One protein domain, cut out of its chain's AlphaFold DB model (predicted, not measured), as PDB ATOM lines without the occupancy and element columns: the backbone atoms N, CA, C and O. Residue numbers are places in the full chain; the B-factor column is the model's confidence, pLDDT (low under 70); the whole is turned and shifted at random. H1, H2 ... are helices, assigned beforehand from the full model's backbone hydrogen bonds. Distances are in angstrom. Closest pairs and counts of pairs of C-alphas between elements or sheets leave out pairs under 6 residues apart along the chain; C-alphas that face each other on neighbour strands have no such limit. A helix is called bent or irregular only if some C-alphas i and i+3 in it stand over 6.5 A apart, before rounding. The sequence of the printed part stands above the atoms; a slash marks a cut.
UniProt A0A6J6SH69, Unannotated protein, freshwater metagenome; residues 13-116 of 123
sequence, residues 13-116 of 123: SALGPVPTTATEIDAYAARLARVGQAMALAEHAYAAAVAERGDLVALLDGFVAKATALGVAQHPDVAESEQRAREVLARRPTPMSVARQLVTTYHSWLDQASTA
ATOM      1  N   SER A  13     192.492 -27.864 196.689       63.12
ATOM      2  CA  SER A  13     193.189 -28.704 197.670       63.12
ATOM      3  C   SER A  13     194.353 -29.490 197.046       63.12
ATOM      4  O   SER A  13     195.316 -29.817 197.740       63.12
ATOM      5  N   ALA A  14     194.348 -29.681 195.720       65.81
ATOM      6  CA  ALA A  14     195.426 -30.339 194.980       65.81
ATOM      7  C   ALA A  14     196.726 -29.508 194.878       65.81
ATOM      8  O   ALA A  14     197.751 -30.023 194.422       65.81
ATOM      9  N   LEU A  15     196.724 -28.232 195.295       70.75
ATOM     10  CA  LEU A  15     197.939 -27.405 195.360       70.75
ATOM     11  C   LEU A  15     198.935 -27.907 196.418       70.75
ATOM     12  O   LEU A  15     200.151 -27.829 196.195       70.75
ATOM     13  N   GLY A  16     198.424 -28.474 197.516       73.56
ATOM     14  CA  GLY A  16     199.214 -28.850 198.687       73.56
ATOM     15  C   GLY A  16     199.705 -27.638 199.501       73.56
ATOM     16  O   GLY A  16     199.380 -26.493 199.174       73.56
ATOM     17  N   PRO A  17     200.473 -27.870 200.581       79.69
ATOM     18  CA  PRO A  17     201.038 -26.799 201.400       79.69
ATOM     19  C   PRO A  17     202.040 -25.945 200.609       79.69
ATOM     20  O   PRO A  17     202.668 -26.419 199.660       79.69
ATOM     21  N   VAL A  18     202.197 -24.681 201.014       77.06
ATOM     22  CA  VAL A  18     203.180 -23.761 200.421       77.06
ATOM     23  C   VAL A  18     204.592 -24.249 200.771       77.06
ATOM     24  O   VAL A  18     204.890 -24.407 201.957       77.06
ATOM     25  N   PRO A  19     205.460 -24.505 199.780       81.81
ATOM     26  CA  PRO A  19     206.803 -25.008 200.034       81.81
ATOM     27  C   PRO A  19     207.749 -23.924 200.555       81.81
ATOM     28  O   PRO A  19     207.592 -22.739 200.260       81.81
ATOM     29  N   THR A  20     208.782 -24.347 201.287       80.38
ATOM     30  CA  THR A  20     209.830 -23.467 201.837       80.38
ATOM     31  C   THR A  20     211.204 -23.700 201.207       80.38
ATOM     32  O   THR A  20     212.163 -23.024 201.575       80.38
ATOM     33  N   THR A  21     211.329 -24.654 200.279       74.50
ATOM     34  CA  THR A  21     212.595 -24.992 199.614       74.50
ATOM     35  C   THR A  21     212.570 -24.622 198.132       74.50
ATOM     36  O   THR A  21     211.545 -24.754 197.465       74.50
ATOM     37  N   ALA A  22     213.711 -24.174 197.599       72.56
ATOM     38  CA  ALA A  22     213.819 -23.685 196.221       72.56
ATOM     39  C   ALA A  22     213.339 -24.708 195.172       72.56
ATOM     40  O   ALA A  22     212.601 -24.355 194.260       72.56
ATOM     41  N   THR A  23     213.684 -25.987 195.341       73.06
ATOM     42  CA  THR A  23     213.321 -27.064 194.403       73.06
ATOM     43  C   THR A  23     211.816 -27.355 194.376       73.06
ATOM     44  O   THR A  23     211.265 -27.749 193.350       73.06
ATOM     45  N   GLU A  24     211.123 -27.165 195.499       76.81
ATOM     46  CA  GLU A  24     209.682 -27.412 195.601       76.81
ATOM     47  C   GLU A  24     208.850 -26.225 195.096       76.81
ATOM     48  O   GLU A  24     207.704 -26.419 194.674       76.81
ATOM     49  N   ILE A  25     209.427 -25.015 195.095       83.88
ATOM     50  CA  ILE A  25     208.780 -23.791 194.600       83.88
ATOM     51  C   ILE A  25     208.435 -23.922 193.116       83.88
ATOM     52  O   ILE A  25     207.298 -23.632 192.747       83.88
ATOM     53  N   ASP A  26     209.343 -24.428 192.279       82.56
ATOM     54  CA  ASP A  26     209.084 -24.577 190.837       82.56
ATOM     55  C   ASP A  26     207.927 -25.550 190.565       82.56
ATOM     56  O   ASP A  26     207.017 -25.276 189.774       82.56
ATOM     57  N   ALA A  27     207.902 -26.678 191.281       80.81
ATOM     58  CA  ALA A  27     206.829 -27.661 191.169       80.81
ATOM     59  C   ALA A  27     205.481 -27.104 191.661       80.81
ATOM     60  O   ALA A  27     204.430 -27.420 191.090       80.81
ATOM     61  N   TYR A  28     205.496 -26.283 192.715       82.12
ATOM     62  CA  TYR A  28     204.312 -25.593 193.222       82.12
ATOM     63  C   TYR A  28     203.819 -24.524 192.243       82.12
ATOM     64  O   TYR A  28     202.628 -24.496 191.932       82.12
ATOM     65  N   ALA A  29     204.718 -23.722 191.667       85.00
ATOM     66  CA  ALA A  29     204.391 -22.726 190.650       85.00
ATOM     67  C   ALA A  29     203.751 -23.370 189.408       85.00
ATOM     68  O   ALA A  29     202.740 -22.878 188.903       85.00
ATOM     69  N   ALA A  30     204.249 -24.529 188.967       85.50
ATOM     70  CA  ALA A  30     203.652 -25.284 187.864       85.50
ATOM     71  C   ALA A  30     202.256 -25.858 188.195       85.50
ATOM     72  O   ALA A  30     201.401 -25.972 187.312       85.50
ATOM     73  N   ARG A  31     201.993 -26.243 189.455       84.38
ATOM     74  CA  ARG A  31     200.636 -26.623 189.903       84.38
ATOM     75  C   ARG A  31     199.711 -25.408 189.939       84.38
ATOM     76  O   ARG A  31     198.602 -25.487 189.417       84.38
ATOM     77  N   LEU A  32     200.186 -24.287 190.474       86.19
ATOM     78  CA  LEU A  32     199.436 -23.035 190.544       86.19
ATOM     79  C   LEU A  32     199.047 -22.518 189.157       86.19
ATOM     80  O   LEU A  32     197.891 -22.164 188.946       86.19
ATOM     81  N   ALA A  33     199.966 -22.556 188.191       85.56
ATOM     82  CA  ALA A  33     199.686 -22.168 186.811       85.56
ATOM     83  C   ALA A  33     198.563 -23.016 186.186       85.56
ATOM     84  O   ALA A  33     197.659 -22.474 185.549       85.56
ATOM     85  N   ARG A  34     198.565 -24.337 186.418       81.88
ATOM     86  CA  ARG A  34     197.498 -25.239 185.948       81.88
ATOM     87  C   ARG A  34     196.149 -24.940 186.600       81.88
ATOM     88  O   ARG A  34     195.134 -24.930 185.909       81.88
ATOM     89  N   VAL A  35     196.133 -24.663 187.904       85.19
ATOM     90  CA  VAL A  35     194.909 -24.247 188.612       85.19
ATOM     91  C   VAL A  35     194.386 -22.922 188.051       85.19
ATOM     92  O   VAL A  35     193.194 -22.818 187.775       85.19
ATOM     93  N   GLY A  36     195.264 -21.945 187.803       82.31
ATOM     94  CA  GLY A  36     194.893 -20.666 187.191       82.31
ATOM     95  C   GLY A  36     194.262 -20.826 185.804       82.31
ATOM     96  O   GLY A  36     193.214 -20.244 185.533       82.31
ATOM     97  N   GLN A  37     194.835 -21.676 184.948       83.19
ATOM     98  CA  GLN A  37     194.262 -21.990 183.631       83.19
ATOM     99  C   GLN A  37     192.881 -22.648 183.740       83.19
ATOM    100  O   GLN A  37     191.958 -22.294 183.006       83.19
ATOM    101  N   ALA A  38     192.724 -23.591 184.668       80.06
ATOM    102  CA  ALA A  38     191.457 -24.279 184.868       80.06
ATOM    103  C   ALA A  38     190.366 -23.336 185.420       80.06
ATOM    104  O   ALA A  38     189.217 -23.418 184.988       80.06
ATOM    105  N   MET A  39     190.726 -22.391 186.299       80.31
ATOM    106  CA  MET A  39     189.819 -21.331 186.765       80.31
ATOM    107  C   MET A  39     189.365 -20.428 185.613       80.31
ATOM    108  O   MET A  39     188.169 -20.178 185.489       80.31
ATOM    109  N   ALA A  40     190.285 -20.002 184.743       84.06
ATOM    110  CA  ALA A  40     189.951 -19.174 183.583       84.06
ATOM    111  C   ALA A  40     188.980 -19.885 182.623       84.06
ATOM    112  O   ALA A  40     188.050 -19.272 182.097       84.06
ATOM    113  N   LEU A  41     189.147 -21.198 182.425       81.50
ATOM    114  CA  LEU A  41     188.221 -21.997 181.620       81.50
ATOM    115  C   LEU A  41     186.825 -22.073 182.256       81.50
ATOM    116  O   LEU A  41     185.823 -21.935 181.552       81.50
ATOM    117  N   ALA A  42     186.755 -22.295 183.571       74.75
ATOM    118  CA  ALA A  42     185.489 -22.337 184.296       74.75
ATOM    119  C   ALA A  42     184.775 -20.977 184.247       74.75
ATOM    120  O   ALA A  42     183.583 -20.927 183.945       74.75
ATOM    121  N   GLU A  43     185.503 -19.881 184.472       77.75
ATOM    122  CA  GLU A  43     184.985 -18.517 184.355       77.75
ATOM    123  C   GLU A  43     184.415 -18.256 182.960       77.75
ATOM    124  O   GLU A  43     183.260 -17.851 182.841       77.75
ATOM    125  N   HIS A  44     185.176 -18.565 181.906       79.69
ATOM    126  CA  HIS A  44     184.722 -18.382 180.529       79.69
ATOM    127  C   HIS A  44     183.455 -19.196 180.225       79.69
ATOM    128  O   HIS A  44     182.519 -18.677 179.620       79.69
ATOM    129  N   ALA A  45     183.382 -20.447 180.685       75.56
ATOM    130  CA  ALA A  45     182.210 -21.294 180.480       75.56
ATOM    131  C   ALA A  45     180.965 -20.770 181.218       75.56
ATOM    132  O   ALA A  45     179.868 -20.758 180.653       75.56
ATOM    133  N   TYR A  46     181.118 -20.302 182.460       75.69
ATOM    134  CA  TYR A  46     180.009 -19.700 183.203       75.69
ATOM    135  C   TYR A  46     179.581 -18.360 182.606       75.69
ATOM    136  O   TYR A  46     178.380 -18.126 182.455       75.69
ATOM    137  N   ALA A  47     180.534 -17.511 182.218       80.88
ATOM    138  CA  ALA A  47     180.256 -16.251 181.538       80.88
ATOM    139  C   ALA A  47     179.490 -16.490 180.228       80.88
ATOM    140  O   ALA A  47     178.473 -15.840 179.997       80.88
ATOM    141  N   ALA A  48     179.906 -17.480 179.431       80.25
ATOM    142  CA  ALA A  48     179.220 -17.866 178.202       80.25
ATOM    143  C   ALA A  48     177.780 -18.339 178.461       80.25
ATOM    144  O   ALA A  48     176.866 -17.908 177.767       80.25
ATOM    145  N   ALA A  49     177.543 -19.161 179.488       78.56
ATOM    146  CA  ALA A  49     176.193 -19.619 179.829       78.56
ATOM    147  C   ALA A  49     175.278 -18.476 180.318       78.56
ATOM    148  O   ALA A  49     174.076 -18.466 180.039       78.56
ATOM    149  N   VAL A  50     175.831 -17.501 181.050       86.50
ATOM    150  CA  VAL A  50     175.090 -16.300 181.472       86.50
ATOM    151  C   VAL A  50     174.774 -15.406 180.273       86.50
ATOM    152  O   VAL A  50     173.643 -14.923 180.177       86.50
ATOM    153  N   ALA A  51     175.737 -15.226 179.366       90.31
ATOM    154  CA  ALA A  51     175.564 -14.474 178.128       90.31
ATOM    155  C   ALA A  51     174.493 -15.114 177.232       90.31
ATOM    156  O   ALA A  51     173.532 -14.438 176.885       90.31
ATOM    157  N   GLU A  52     174.562 -16.430 176.990       91.69
ATOM    158  CA  GLU A  52     173.574 -17.169 176.183       91.69
ATOM    159  C   GLU A  52     172.149 -16.982 176.727       91.69
ATOM    160  O   GLU A  52     171.197 -16.794 175.970       91.69
ATOM    161  N   ARG A  53     171.972 -16.986 178.056       93.81
ATOM    162  CA  ARG A  53     170.658 -16.717 178.661       93.81
ATOM    163  C   ARG A  53     170.189 -15.288 178.384       93.81
ATOM    164  O   ARG A  53     169.001 -15.089 178.145       93.81
ATOM    165  N   GLY A  54     171.091 -14.310 178.456       95.38
ATOM    166  CA  GLY A  54     170.802 -12.919 178.107       95.38
ATOM    167  C   GLY A  54     170.377 -12.776 176.646       95.38
ATOM    168  O   GLY A  54     169.342 -12.168 176.374       95.38
ATOM    169  N   ASP A  55     171.106 -13.422 175.739       96.50
ATOM    170  CA  ASP A  55     170.824 -13.413 174.303       96.50
ATOM    171  C   ASP A  55     169.448 -14.014 173.990       96.50
ATOM    172  O   ASP A  55     168.693 -13.448 173.205       96.50
ATOM    173  N   LEU A  56     169.067 -15.118 174.645       97.19
ATOM    174  CA  LEU A  56     167.740 -15.720 174.458       97.19
ATOM    175  C   LEU A  56     166.597 -14.836 174.958       97.19
ATOM    176  O   LEU A  56     165.531 -14.826 174.344       97.19
ATOM    177  N   VAL A  57     166.800 -14.101 176.056       97.94
ATOM    178  CA  VAL A  57     165.809 -13.127 176.544       97.94
ATOM    179  C   VAL A  57     165.655 -11.995 175.532       97.94
ATOM    180  O   VAL A  57     164.536 -11.713 175.112       97.94
ATOM    181  N   ALA A  58     166.768 -11.408 175.086       98.06
ATOM    182  CA  ALA A  58     166.752 -10.327 174.106       98.06
ATOM    183  C   ALA A  58     166.125 -10.765 172.772       98.06
ATOM    184  O   ALA A  58     165.356 -10.016 172.167       98.06
ATOM    185  N   LEU A  59     166.408 -11.993 172.331       98.06
ATOM    186  CA  LEU A  59     165.830 -12.567 171.120       98.06
ATOM    187  C   LEU A  59     164.310 -12.738 171.239       98.06
ATOM    188  O   LEU A  59     163.581 -12.343 170.329       98.06
ATOM    189  N   LEU A  60     163.828 -13.283 172.362       98.38
ATOM    190  CA  LEU A  60     162.392 -13.407 172.620       98.38
ATOM    191  C   LEU A  60     161.714 -12.034 172.644       98.38
ATOM    192  O   LEU A  60     160.686 -11.863 171.995       98.38
ATOM    193  N   ASP A  61     162.295 -11.049 173.331       98.44
ATOM    194  CA  ASP A  61     161.743  -9.691 173.390       98.44
ATOM    195  C   ASP A  61     161.683  -9.037 171.998       98.44
ATOM    196  O   ASP A  61     160.688  -8.391 171.658       98.44
ATOM    197  N   GLY A  62     162.692  -9.268 171.153       98.31
ATOM    198  CA  GLY A  62     162.684  -8.833 169.754       98.31
ATOM    199  C   GLY A  62     161.551  -9.466 168.940       98.31
ATOM    200  O   GLY A  62     160.866  -8.775 168.180       98.31
ATOM    201  N   PHE A  63     161.300 -10.764 169.119       98.12
ATOM    202  CA  PHE A  63     160.185 -11.424 168.444       98.12
ATOM    203  C   PHE A  63     158.821 -10.970 168.979       98.12
ATOM    204  O   PHE A  63     157.900 -10.803 168.183       98.12
ATOM    205  N   VAL A  64     158.694 -10.704 170.280       98.19
ATOM    206  CA  VAL A  64     157.468 -10.146 170.877       98.19
ATOM    207  C   VAL A  64     157.172  -8.762 170.316       98.19
ATOM    208  O   VAL A  64     156.052  -8.510 169.876       98.19
ATOM    209  N   ALA A  65     158.183  -7.898 170.203       98.25
ATOM    210  CA  ALA A  65     158.032  -6.604 169.545       98.25
ATOM    211  C   ALA A  65     157.574  -6.749 168.080       98.25
ATOM    212  O   ALA A  65     156.666  -6.034 167.646       98.25
ATOM    213  N   LYS A  66     158.138  -7.711 167.329       97.00
ATOM    214  CA  LYS A  66     157.696  -8.038 165.959       97.00
ATOM    215  C   LYS A  66     156.234  -8.510 165.937       97.00
ATOM    216  O   LYS A  66     155.460  -8.027 165.117       97.00
ATOM    217  N   ALA A  67     155.832  -9.400 166.843       97.19
ATOM    218  CA  ALA A  67     154.459  -9.898 166.938       97.19
ATOM    219  C   ALA A  67     153.451  -8.786 167.262       97.19
ATOM    220  O   ALA A  67     152.363  -8.752 166.685       97.19
ATOM    221  N   THR A  68     153.812  -7.857 168.153       97.31
ATOM    222  CA  THR A  68     152.989  -6.681 168.466       97.31
ATOM    223  C   THR A  68     152.846  -5.770 167.250       97.31
ATOM    224  O   THR A  68     151.729  -5.377 166.925       97.31
ATOM    225  N   ALA A  69     153.944  -5.475 166.546       96.69
ATOM    226  CA  ALA A  69     153.919  -4.633 165.349       96.69
ATOM    227  C   ALA A  69     153.073  -5.236 164.213       96.69
ATOM    228  O   ALA A  69     152.417  -4.504 163.477       96.69
ATOM    229  N   LEU A  70     153.058  -6.566 164.099       95.31
ATOM    230  CA  LEU A  70     152.239  -7.305 163.134       95.31
ATOM    231  C   LEU A  70     150.791  -7.534 163.607       95.31
ATOM    232  O   LEU A  70     149.996  -8.104 162.867       95.31
ATOM    233  N   GLY A  71     150.436  -7.124 164.830       96.19
ATOM    234  CA  GLY A  71     149.093  -7.307 165.391       96.19
ATOM    235  C   GLY A  71     148.740  -8.752 165.766       96.19
ATOM    236  O   GLY A  71     147.583  -9.035 166.068       96.19
ATOM    237  N   VAL A  72     149.714  -9.668 165.783       96.88
ATOM    238  CA  VAL A  72     149.503 -11.108 166.035       96.88
ATOM    239  C   VAL A  72     149.902 -11.553 167.443       96.88
ATOM    240  O   VAL A  72     149.730 -12.720 167.779       96.88
ATOM    241  N   ALA A  73     150.396 -10.647 168.293       94.75
ATOM    242  CA  ALA A  73     150.812 -10.974 169.664       94.75
ATOM    243  C   ALA A  73     149.702 -11.641 170.502       94.75
ATOM    244  O   ALA A  73     149.993 -12.491 171.335       94.75
ATOM    245  N   GLN A  74     148.436 -11.300 170.240       94.75
ATOM    246  CA  GLN A  74     147.278 -11.852 170.954       94.75
ATOM    247  C   GLN A  74     146.750 -13.160 170.350       94.75
ATOM    248  O   GLN A  74     145.771 -13.708 170.856       94.75
ATOM    249  N   HIS A  75     147.357 -13.661 169.269       95.62
ATOM    250  CA  HIS A  75     147.006 -14.970 168.733       95.62
ATOM    251  C   HIS A  75     147.263 -16.036 169.813       95.62
ATOM    252  O   HIS A  75     148.362 -16.038 170.374       95.62
ATOM    253  N   PRO A  76     146.307 -16.941 170.112       95.88
ATOM    254  CA  PRO A  76     146.415 -17.865 171.244       95.88
ATOM    255  C   PRO A  76     147.735 -18.640 171.283       95.88
ATOM    256  O   PRO A  76     148.405 -18.650 172.312       95.88
ATOM    257  N   ASP A  77     148.157 -19.191 170.141       96.38
ATOM    258  CA  ASP A  77     149.402 -19.965 170.052       96.38
ATOM    259  C   ASP A  77     150.667 -19.111 170.276       96.38
ATOM    260  O   ASP A  77     151.637 -19.568 170.884       96.38
ATOM    261  N   VAL A  78     150.657 -17.846 169.833       97.12
ATOM    262  CA  VAL A  78     151.776 -16.905 170.021       97.12
ATOM    263  C   VAL A  78     151.870 -16.509 171.494       97.12
ATOM    264  O   VAL A  78     152.947 -16.597 172.087       97.12
ATOM    265  N   ALA A  79     150.741 -16.138 172.100       97.44
ATOM    266  CA  ALA A  79     150.666 -15.736 173.500       97.44
ATOM    267  C   ALA A  79     151.037 -16.888 174.453       97.44
ATOM    268  O   ALA A  79     151.822 -16.692 175.386       97.44
ATOM    269  N   GLU A  80     150.536 -18.106 174.205       97.88
ATOM    270  CA  GLU A  80     150.902 -19.276 175.011       97.88
ATOM    271  C   GLU A  80     152.396 -19.595 174.869       97.88
ATOM    272  O   GLU A  80     153.085 -19.815 175.872       97.88
ATOM    273  N   SER A  81     152.927 -19.574 173.642       97.69
ATOM    274  CA  SER A  81     154.345 -19.847 173.414       97.69
ATOM    275  C   SER A  81     155.250 -18.805 174.083       97.69
ATOM    276  O   SER A  81     156.290 -19.179 174.632       97.69
ATOM    277  N   GLU A  82     154.865 -17.522 174.084       98.19
ATOM    278  CA  GLU A  82     155.587 -16.469 174.812       98.19
ATOM    279  C   GLU A  82     155.616 -16.777 176.306       98.19
ATOM    280  O   GLU A  82     156.689 -16.808 176.920       98.19
ATOM    281  N   GLN A  83     154.444 -17.040 176.887       98.25
ATOM    282  CA  GLN A  83     154.316 -17.309 178.312       98.25
ATOM    283  C   GLN A  83     155.204 -18.487 178.727       98.25
ATOM    284  O   GLN A  83     155.971 -18.377 179.687       98.25
ATOM    285  N   ARG A  84     155.169 -19.594 177.976       97.94
ATOM    286  CA  ARG A  84     156.003 -20.774 178.255       97.94
ATOM    287  C   ARG A  84     157.493 -20.475 178.158       97.94
ATOM    288  O   ARG A  84     158.254 -20.910 179.029       97.94
ATOM    289  N   ALA A  85     157.921 -19.726 177.143       97.94
ATOM    290  CA  ALA A  85     159.321 -19.333 176.999       97.94
ATOM    291  C   ALA A  85     159.785 -18.469 178.186       97.94
ATOM    292  O   ALA A  85     160.820 -18.766 178.793       97.94
ATOM    293  N   ARG A  86     158.989 -17.466 178.591       98.19
ATOM    294  CA  ARG A  86     159.287 -16.605 179.753       98.19
ATOM    295  C   ARG A  86     159.334 -17.393 181.062       98.19
ATOM    296  O   ARG A  86     160.280 -17.234 181.836       98.19
ATOM    297  N   GLU A  87     158.369 -18.284 181.288       97.94
ATOM    298  CA  GLU A  87     158.318 -19.155 182.470       97.94
ATOM    299  C   GLU A  87     159.582 -20.010 182.610       97.94
ATOM    300  O   GLU A  87     160.069 -20.217 183.723       97.94
ATOM    301  N   VAL A  88     160.122 -20.524 181.502       97.25
ATOM    302  CA  VAL A  88     161.346 -21.332 181.516       97.25
ATOM    303  C   VAL A  88     162.596 -20.473 181.703       97.25
ATOM    304  O   VAL A  88     163.445 -20.831 182.525       97.25
ATOM    305  N   LEU A  89     162.697 -19.335 181.008       96.00
ATOM    306  CA  LEU A  89     163.819 -18.392 181.124       96.00
ATOM    307  C   LEU A  89     163.953 -17.787 182.534       96.00
ATOM    308  O   LEU A  89     165.059 -17.440 182.953       96.00
ATOM    309  N   ALA A  90     162.852 -17.704 183.287       95.69
ATOM    310  CA  ALA A  90     162.840 -17.214 184.665       95.69
ATOM    311  C   ALA A  90     163.340 -18.238 185.708       95.69
ATOM    312  O   ALA A  90     163.652 -17.858 186.842       95.69
ATOM    313  N   ARG A  91     163.436 -19.532 185.364       93.25
ATOM    314  CA  ARG A  91     163.855 -20.586 186.310       93.25
ATOM    315  C   ARG A  91     165.329 -20.457 186.680       93.25
ATOM    316  O   ARG A  91     166.153 -20.040 185.869       93.25
ATOM    317  N   ARG A  92     165.668 -20.886 187.900       88.56
ATOM    318  CA  ARG A  92     167.043 -20.921 188.418       88.56
ATOM    319  C   ARG A  92     167.356 -22.316 188.983       88.56
ATOM    320  O   ARG A  92     166.778 -22.671 190.008       88.56
ATOM    321  N   PRO A  93     168.243 -23.107 188.343       86.88
ATOM    322  CA  PRO A  93     168.928 -22.830 187.072       86.88
ATOM    323  C   PRO A  93     167.976 -22.858 185.862       86.88
ATOM    324  O   PRO A  93     166.977 -23.580 185.862       86.88
ATOM    325  N   THR A  94     168.295 -22.083 184.819       91.31
ATOM    326  CA  THR A  94     167.547 -22.086 183.553       91.31
ATOM    327  C   THR A  94     167.898 -23.347 182.755       91.31
ATOM    328  O   THR A  94     169.077 -23.580 182.483       91.31
ATOM    329  N   PRO A  95     166.924 -24.179 182.350       92.69
ATOM    330  CA  PRO A  95     167.196 -25.319 181.482       92.69
ATOM    331  C   PRO A  95     167.416 -24.829 180.037       92.69
ATOM    332  O   PRO A  95     166.479 -24.762 179.245       92.69
ATOM    333  N   MET A  96     168.661 -24.470 179.704       92.38
ATOM    334  CA  MET A  96     169.027 -23.771 178.458       92.38
ATOM    335  C   MET A  96     168.581 -24.478 177.172       92.38
ATOM    336  O   MET A  96     168.115 -23.824 176.247       92.38
ATOM    337  N   SER A  97     168.656 -25.811 177.108       93.56
ATOM    338  CA  SER A  97     168.186 -26.566 175.936       93.56
ATOM    339  C   SER A  97     166.686 -26.391 175.687       93.56
ATOM    340  O   SER A  97     166.271 -26.186 174.549       93.56
ATOM    341  N   VAL A  98     165.886 -26.416 176.755       95.94
ATOM    342  CA  VAL A  98     164.435 -26.208 176.694       95.94
ATOM    343  C   VAL A  98     164.125 -24.749 176.371       95.94
ATOM    344  O   VAL A  98     163.268 -24.480 175.536       95.94
ATOM    345  N   ALA A  99     164.848 -23.803 176.979       96.25
ATOM    346  CA  ALA A  99     164.694 -22.379 176.691       96.25
ATOM    347  C   ALA A  99     164.926 -22.072 175.201       96.25
ATOM    348  O   ALA A  99     164.093 -21.417 174.581       96.25
ATOM    349  N   ARG A 100     166.002 -22.616 174.608       96.94
ATOM    350  CA  ARG A 100     166.285 -22.486 173.169       96.94
ATOM    351  C   ARG A 100     165.134 -23.002 172.312       96.94
ATOM    352  O   ARG A 100     164.675 -22.294 171.424       96.94
ATOM    353  N   GLN A 101     164.648 -24.205 172.607       97.88
ATOM    354  CA  GLN A 101     163.541 -24.804 171.862       97.88
ATOM    355  C   GLN A 101     162.269 -23.961 171.952       97.88
ATOM    356  O   GLN A 101     161.629 -23.744 170.934       97.88
ATOM    357  N   LEU A 102     161.927 -23.434 173.131       98.06
ATOM    358  CA  LEU A 102     160.728 -22.610 173.303       98.06
ATOM    359  C   LEU A 102     160.819 -21.261 172.580       98.06
ATOM    360  O   LEU A 102     159.823 -20.819 172.014       98.06
ATOM    361  N   VAL A 103     161.998 -20.631 172.541       98.12
ATOM    362  CA  VAL A 103     162.209 -19.416 171.735       98.12
ATOM    363  C   VAL A 103     162.090 -19.725 170.237       98.12
ATOM    364  O   VAL A 103     161.444 -18.971 169.511       98.12
ATOM    365  N   THR A 104     162.631 -20.854 169.763       98.25
ATOM    366  CA  THR A 104     162.416 -21.308 168.375       98.25
ATOM    367  C   THR A 104     160.937 -21.573 168.090       98.25
ATOM    368  O   THR A 104     160.439 -21.149 167.051       98.25
ATOM    369  N   THR A 105     160.214 -22.224 169.003       98.12
ATOM    370  CA  THR A 105     158.774 -22.475 168.856       98.12
ATOM    371  C   THR A 105     157.983 -21.173 168.758       98.12
ATOM    372  O   THR A 105     157.114 -21.065 167.897       98.12
ATOM    373  N   TYR A 106     158.322 -20.163 169.569       98.19
ATOM    374  CA  TYR A 106     157.701 -18.841 169.479       98.19
ATOM    375  C   TYR A 106     157.893 -18.219 168.093       98.19
ATOM    376  O   TYR A 106     156.936 -17.744 167.488       98.19
ATOM    377  N   HIS A 107     159.121 -18.264 167.570       97.94
ATOM    378  CA  HIS A 107     159.421 -17.763 166.231       97.94
ATOM    379  C   HIS A 107     158.595 -18.474 165.149       97.94
ATOM    380  O   HIS A 107     158.025 -17.815 164.285       97.94
ATOM    381  N   SER A 108     158.465 -19.801 165.228       97.88
ATOM    382  CA  SER A 108     157.646 -20.575 164.288       97.88
ATOM    383  C   SER A 108     156.167 -20.173 164.327       97.88
ATOM    384  O   SER A 108     155.556 -19.999 163.273       97.88
ATOM    385  N   TRP A 109     155.595 -19.980 165.522       97.69
ATOM    386  CA  TRP A 109     154.211 -19.511 165.664       97.69
ATOM    387  C   TRP A 109     154.017 -18.089 165.151       97.69
ATOM    388  O   TRP A 109     153.009 -17.806 164.507       97.69
ATOM    389  N   LEU A 110     154.986 -17.204 165.394       96.88
ATOM    390  CA  LEU A 110     154.986 -15.847 164.862       96.88
ATOM    391  C   LEU A 110     154.970 -15.844 163.330       96.88
ATOM    392  O   LEU A 110     154.140 -15.163 162.728       96.88
ATOM    393  N   ASP A 111     155.851 -16.616 162.694       96.31
ATOM    394  CA  ASP A 111     155.911 -16.694 161.233       96.31
ATOM    395  C   ASP A 111     154.604 -17.266 160.655       96.31
ATOM    396  O   ASP A 111     154.042 -16.703 159.707       96.31
ATOM    397  N   GLN A 112     154.052 -18.312 161.277       95.31
ATOM    398  CA  GLN A 112     152.768 -18.887 160.876       95.31
ATOM    399  C   GLN A 112     151.610 -17.887 161.020       95.31
ATOM    400  O   GLN A 112     150.840 -17.703 160.075       95.31
ATOM    401  N   ALA A 113     151.502 -17.204 162.163       93.56
ATOM    402  CA  ALA A 113     150.455 -16.216 162.410       93.56
ATOM    403  C   ALA A 113     150.573 -15.009 161.467       93.56
ATOM    404  O   ALA A 113     149.563 -14.513 160.980       93.56
ATOM    405  N   SER A 114     151.798 -14.575 161.148       91.00
ATOM    406  CA  SER A 114     152.037 -13.472 160.207       91.00
ATOM    407  C   SER A 114     151.639 -13.804 158.765       91.00
ATOM    408  O   SER A 114     151.232 -12.916 158.024       91.00
ATOM    409  N   THR A 115     151.698 -15.083 158.386       88.50
ATOM    410  CA  THR A 115     151.265 -15.560 157.063       88.50
ATOM    411  C   THR A 115     149.739 -15.677 156.971       88.50
ATOM    412  O   THR A 115     149.172 -15.579 155.886       88.50
ATOM    413  N   ALA A 116     149.058 -15.880 158.102       73.31
ATOM    414  CA  ALA A 116     147.607 -16.048 158.161       73.31
ATOM    415  C   ALA A 116     146.819 -14.725 158.122       73.31
ATOM    416  O   ALA A 116     145.604 -14.765 157.934       73.31
TER     417      ALA A 116
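This is residues 13 to 116 of the 123 residues of the protein "Unannotated protein" of freshwater metagenome (UniProt A0A6J6SH69). One very long helix, H1, makes the long axis; near its last end H2 and H3 fold back and forth beside it as a bundle of three helices, up and down, meaning that each runs against the one before it. The rest of H1 reaches away from this bundle as a long arm, with residues 36 to 48 standing free, and the leading residues 13 to 19 fold back beside the arm's far end. The printed part has 104 residues with three named helices, in the order H1, H2, H3, and no named strand; the class is all helix. It is extended, with a radius of gyration of the C-alphas of 23.4 A and spans of 77 by 19 by 14 A.

H1, residues 22 to 69, touches H2, residues 76 to 89, with residues 53 to 64 alone. Their closest C-alphas, of Val 57 and Leu 89, are 7.3 A apart, and this helical hairpin has a shallow tilt of 19 degrees, opposite ways. H2 and H3, residues 96 to 116, form a second helical hairpin and touch with 20 pairs of C-alphas within 8 A; the closest, of Ala 85 and Leu 102, are 5.1 A apart, at a shallow tilt of 18 degrees, opposite ways. H1 touches H3 with residues 53 to 67 alone, the same way at a shallow tilt of 21 degrees; the closest C-alphas, of Leu 60 and Val 103, are 6.1 A apart. In H2 and H3 every O i to N i+4 pair is within hydrogen-bond range; in H1, 42 of 44 are.

H1 runs 70.0 A from C-alpha 22 at (213.819, -23.685, 196.221) to C-alpha 69 at (153.919, -4.633, 165.349). It is neither bent nor irregular, but only just: C-alphas 23 and 26 are 6.1 A apart. H2 is 20.0 A long, and H3 runs 30.5 A to C-alpha 116 at (147.607, -16.048, 158.161).

The C-alphas farthest apart, of Thr 21 and Ala 116, are 77.6 A apart. The printed part has no cut, and both links, of 6 residues each, are short. The mean pLDDT of the printed part is 89.7, with residues 13 to 14 under 70.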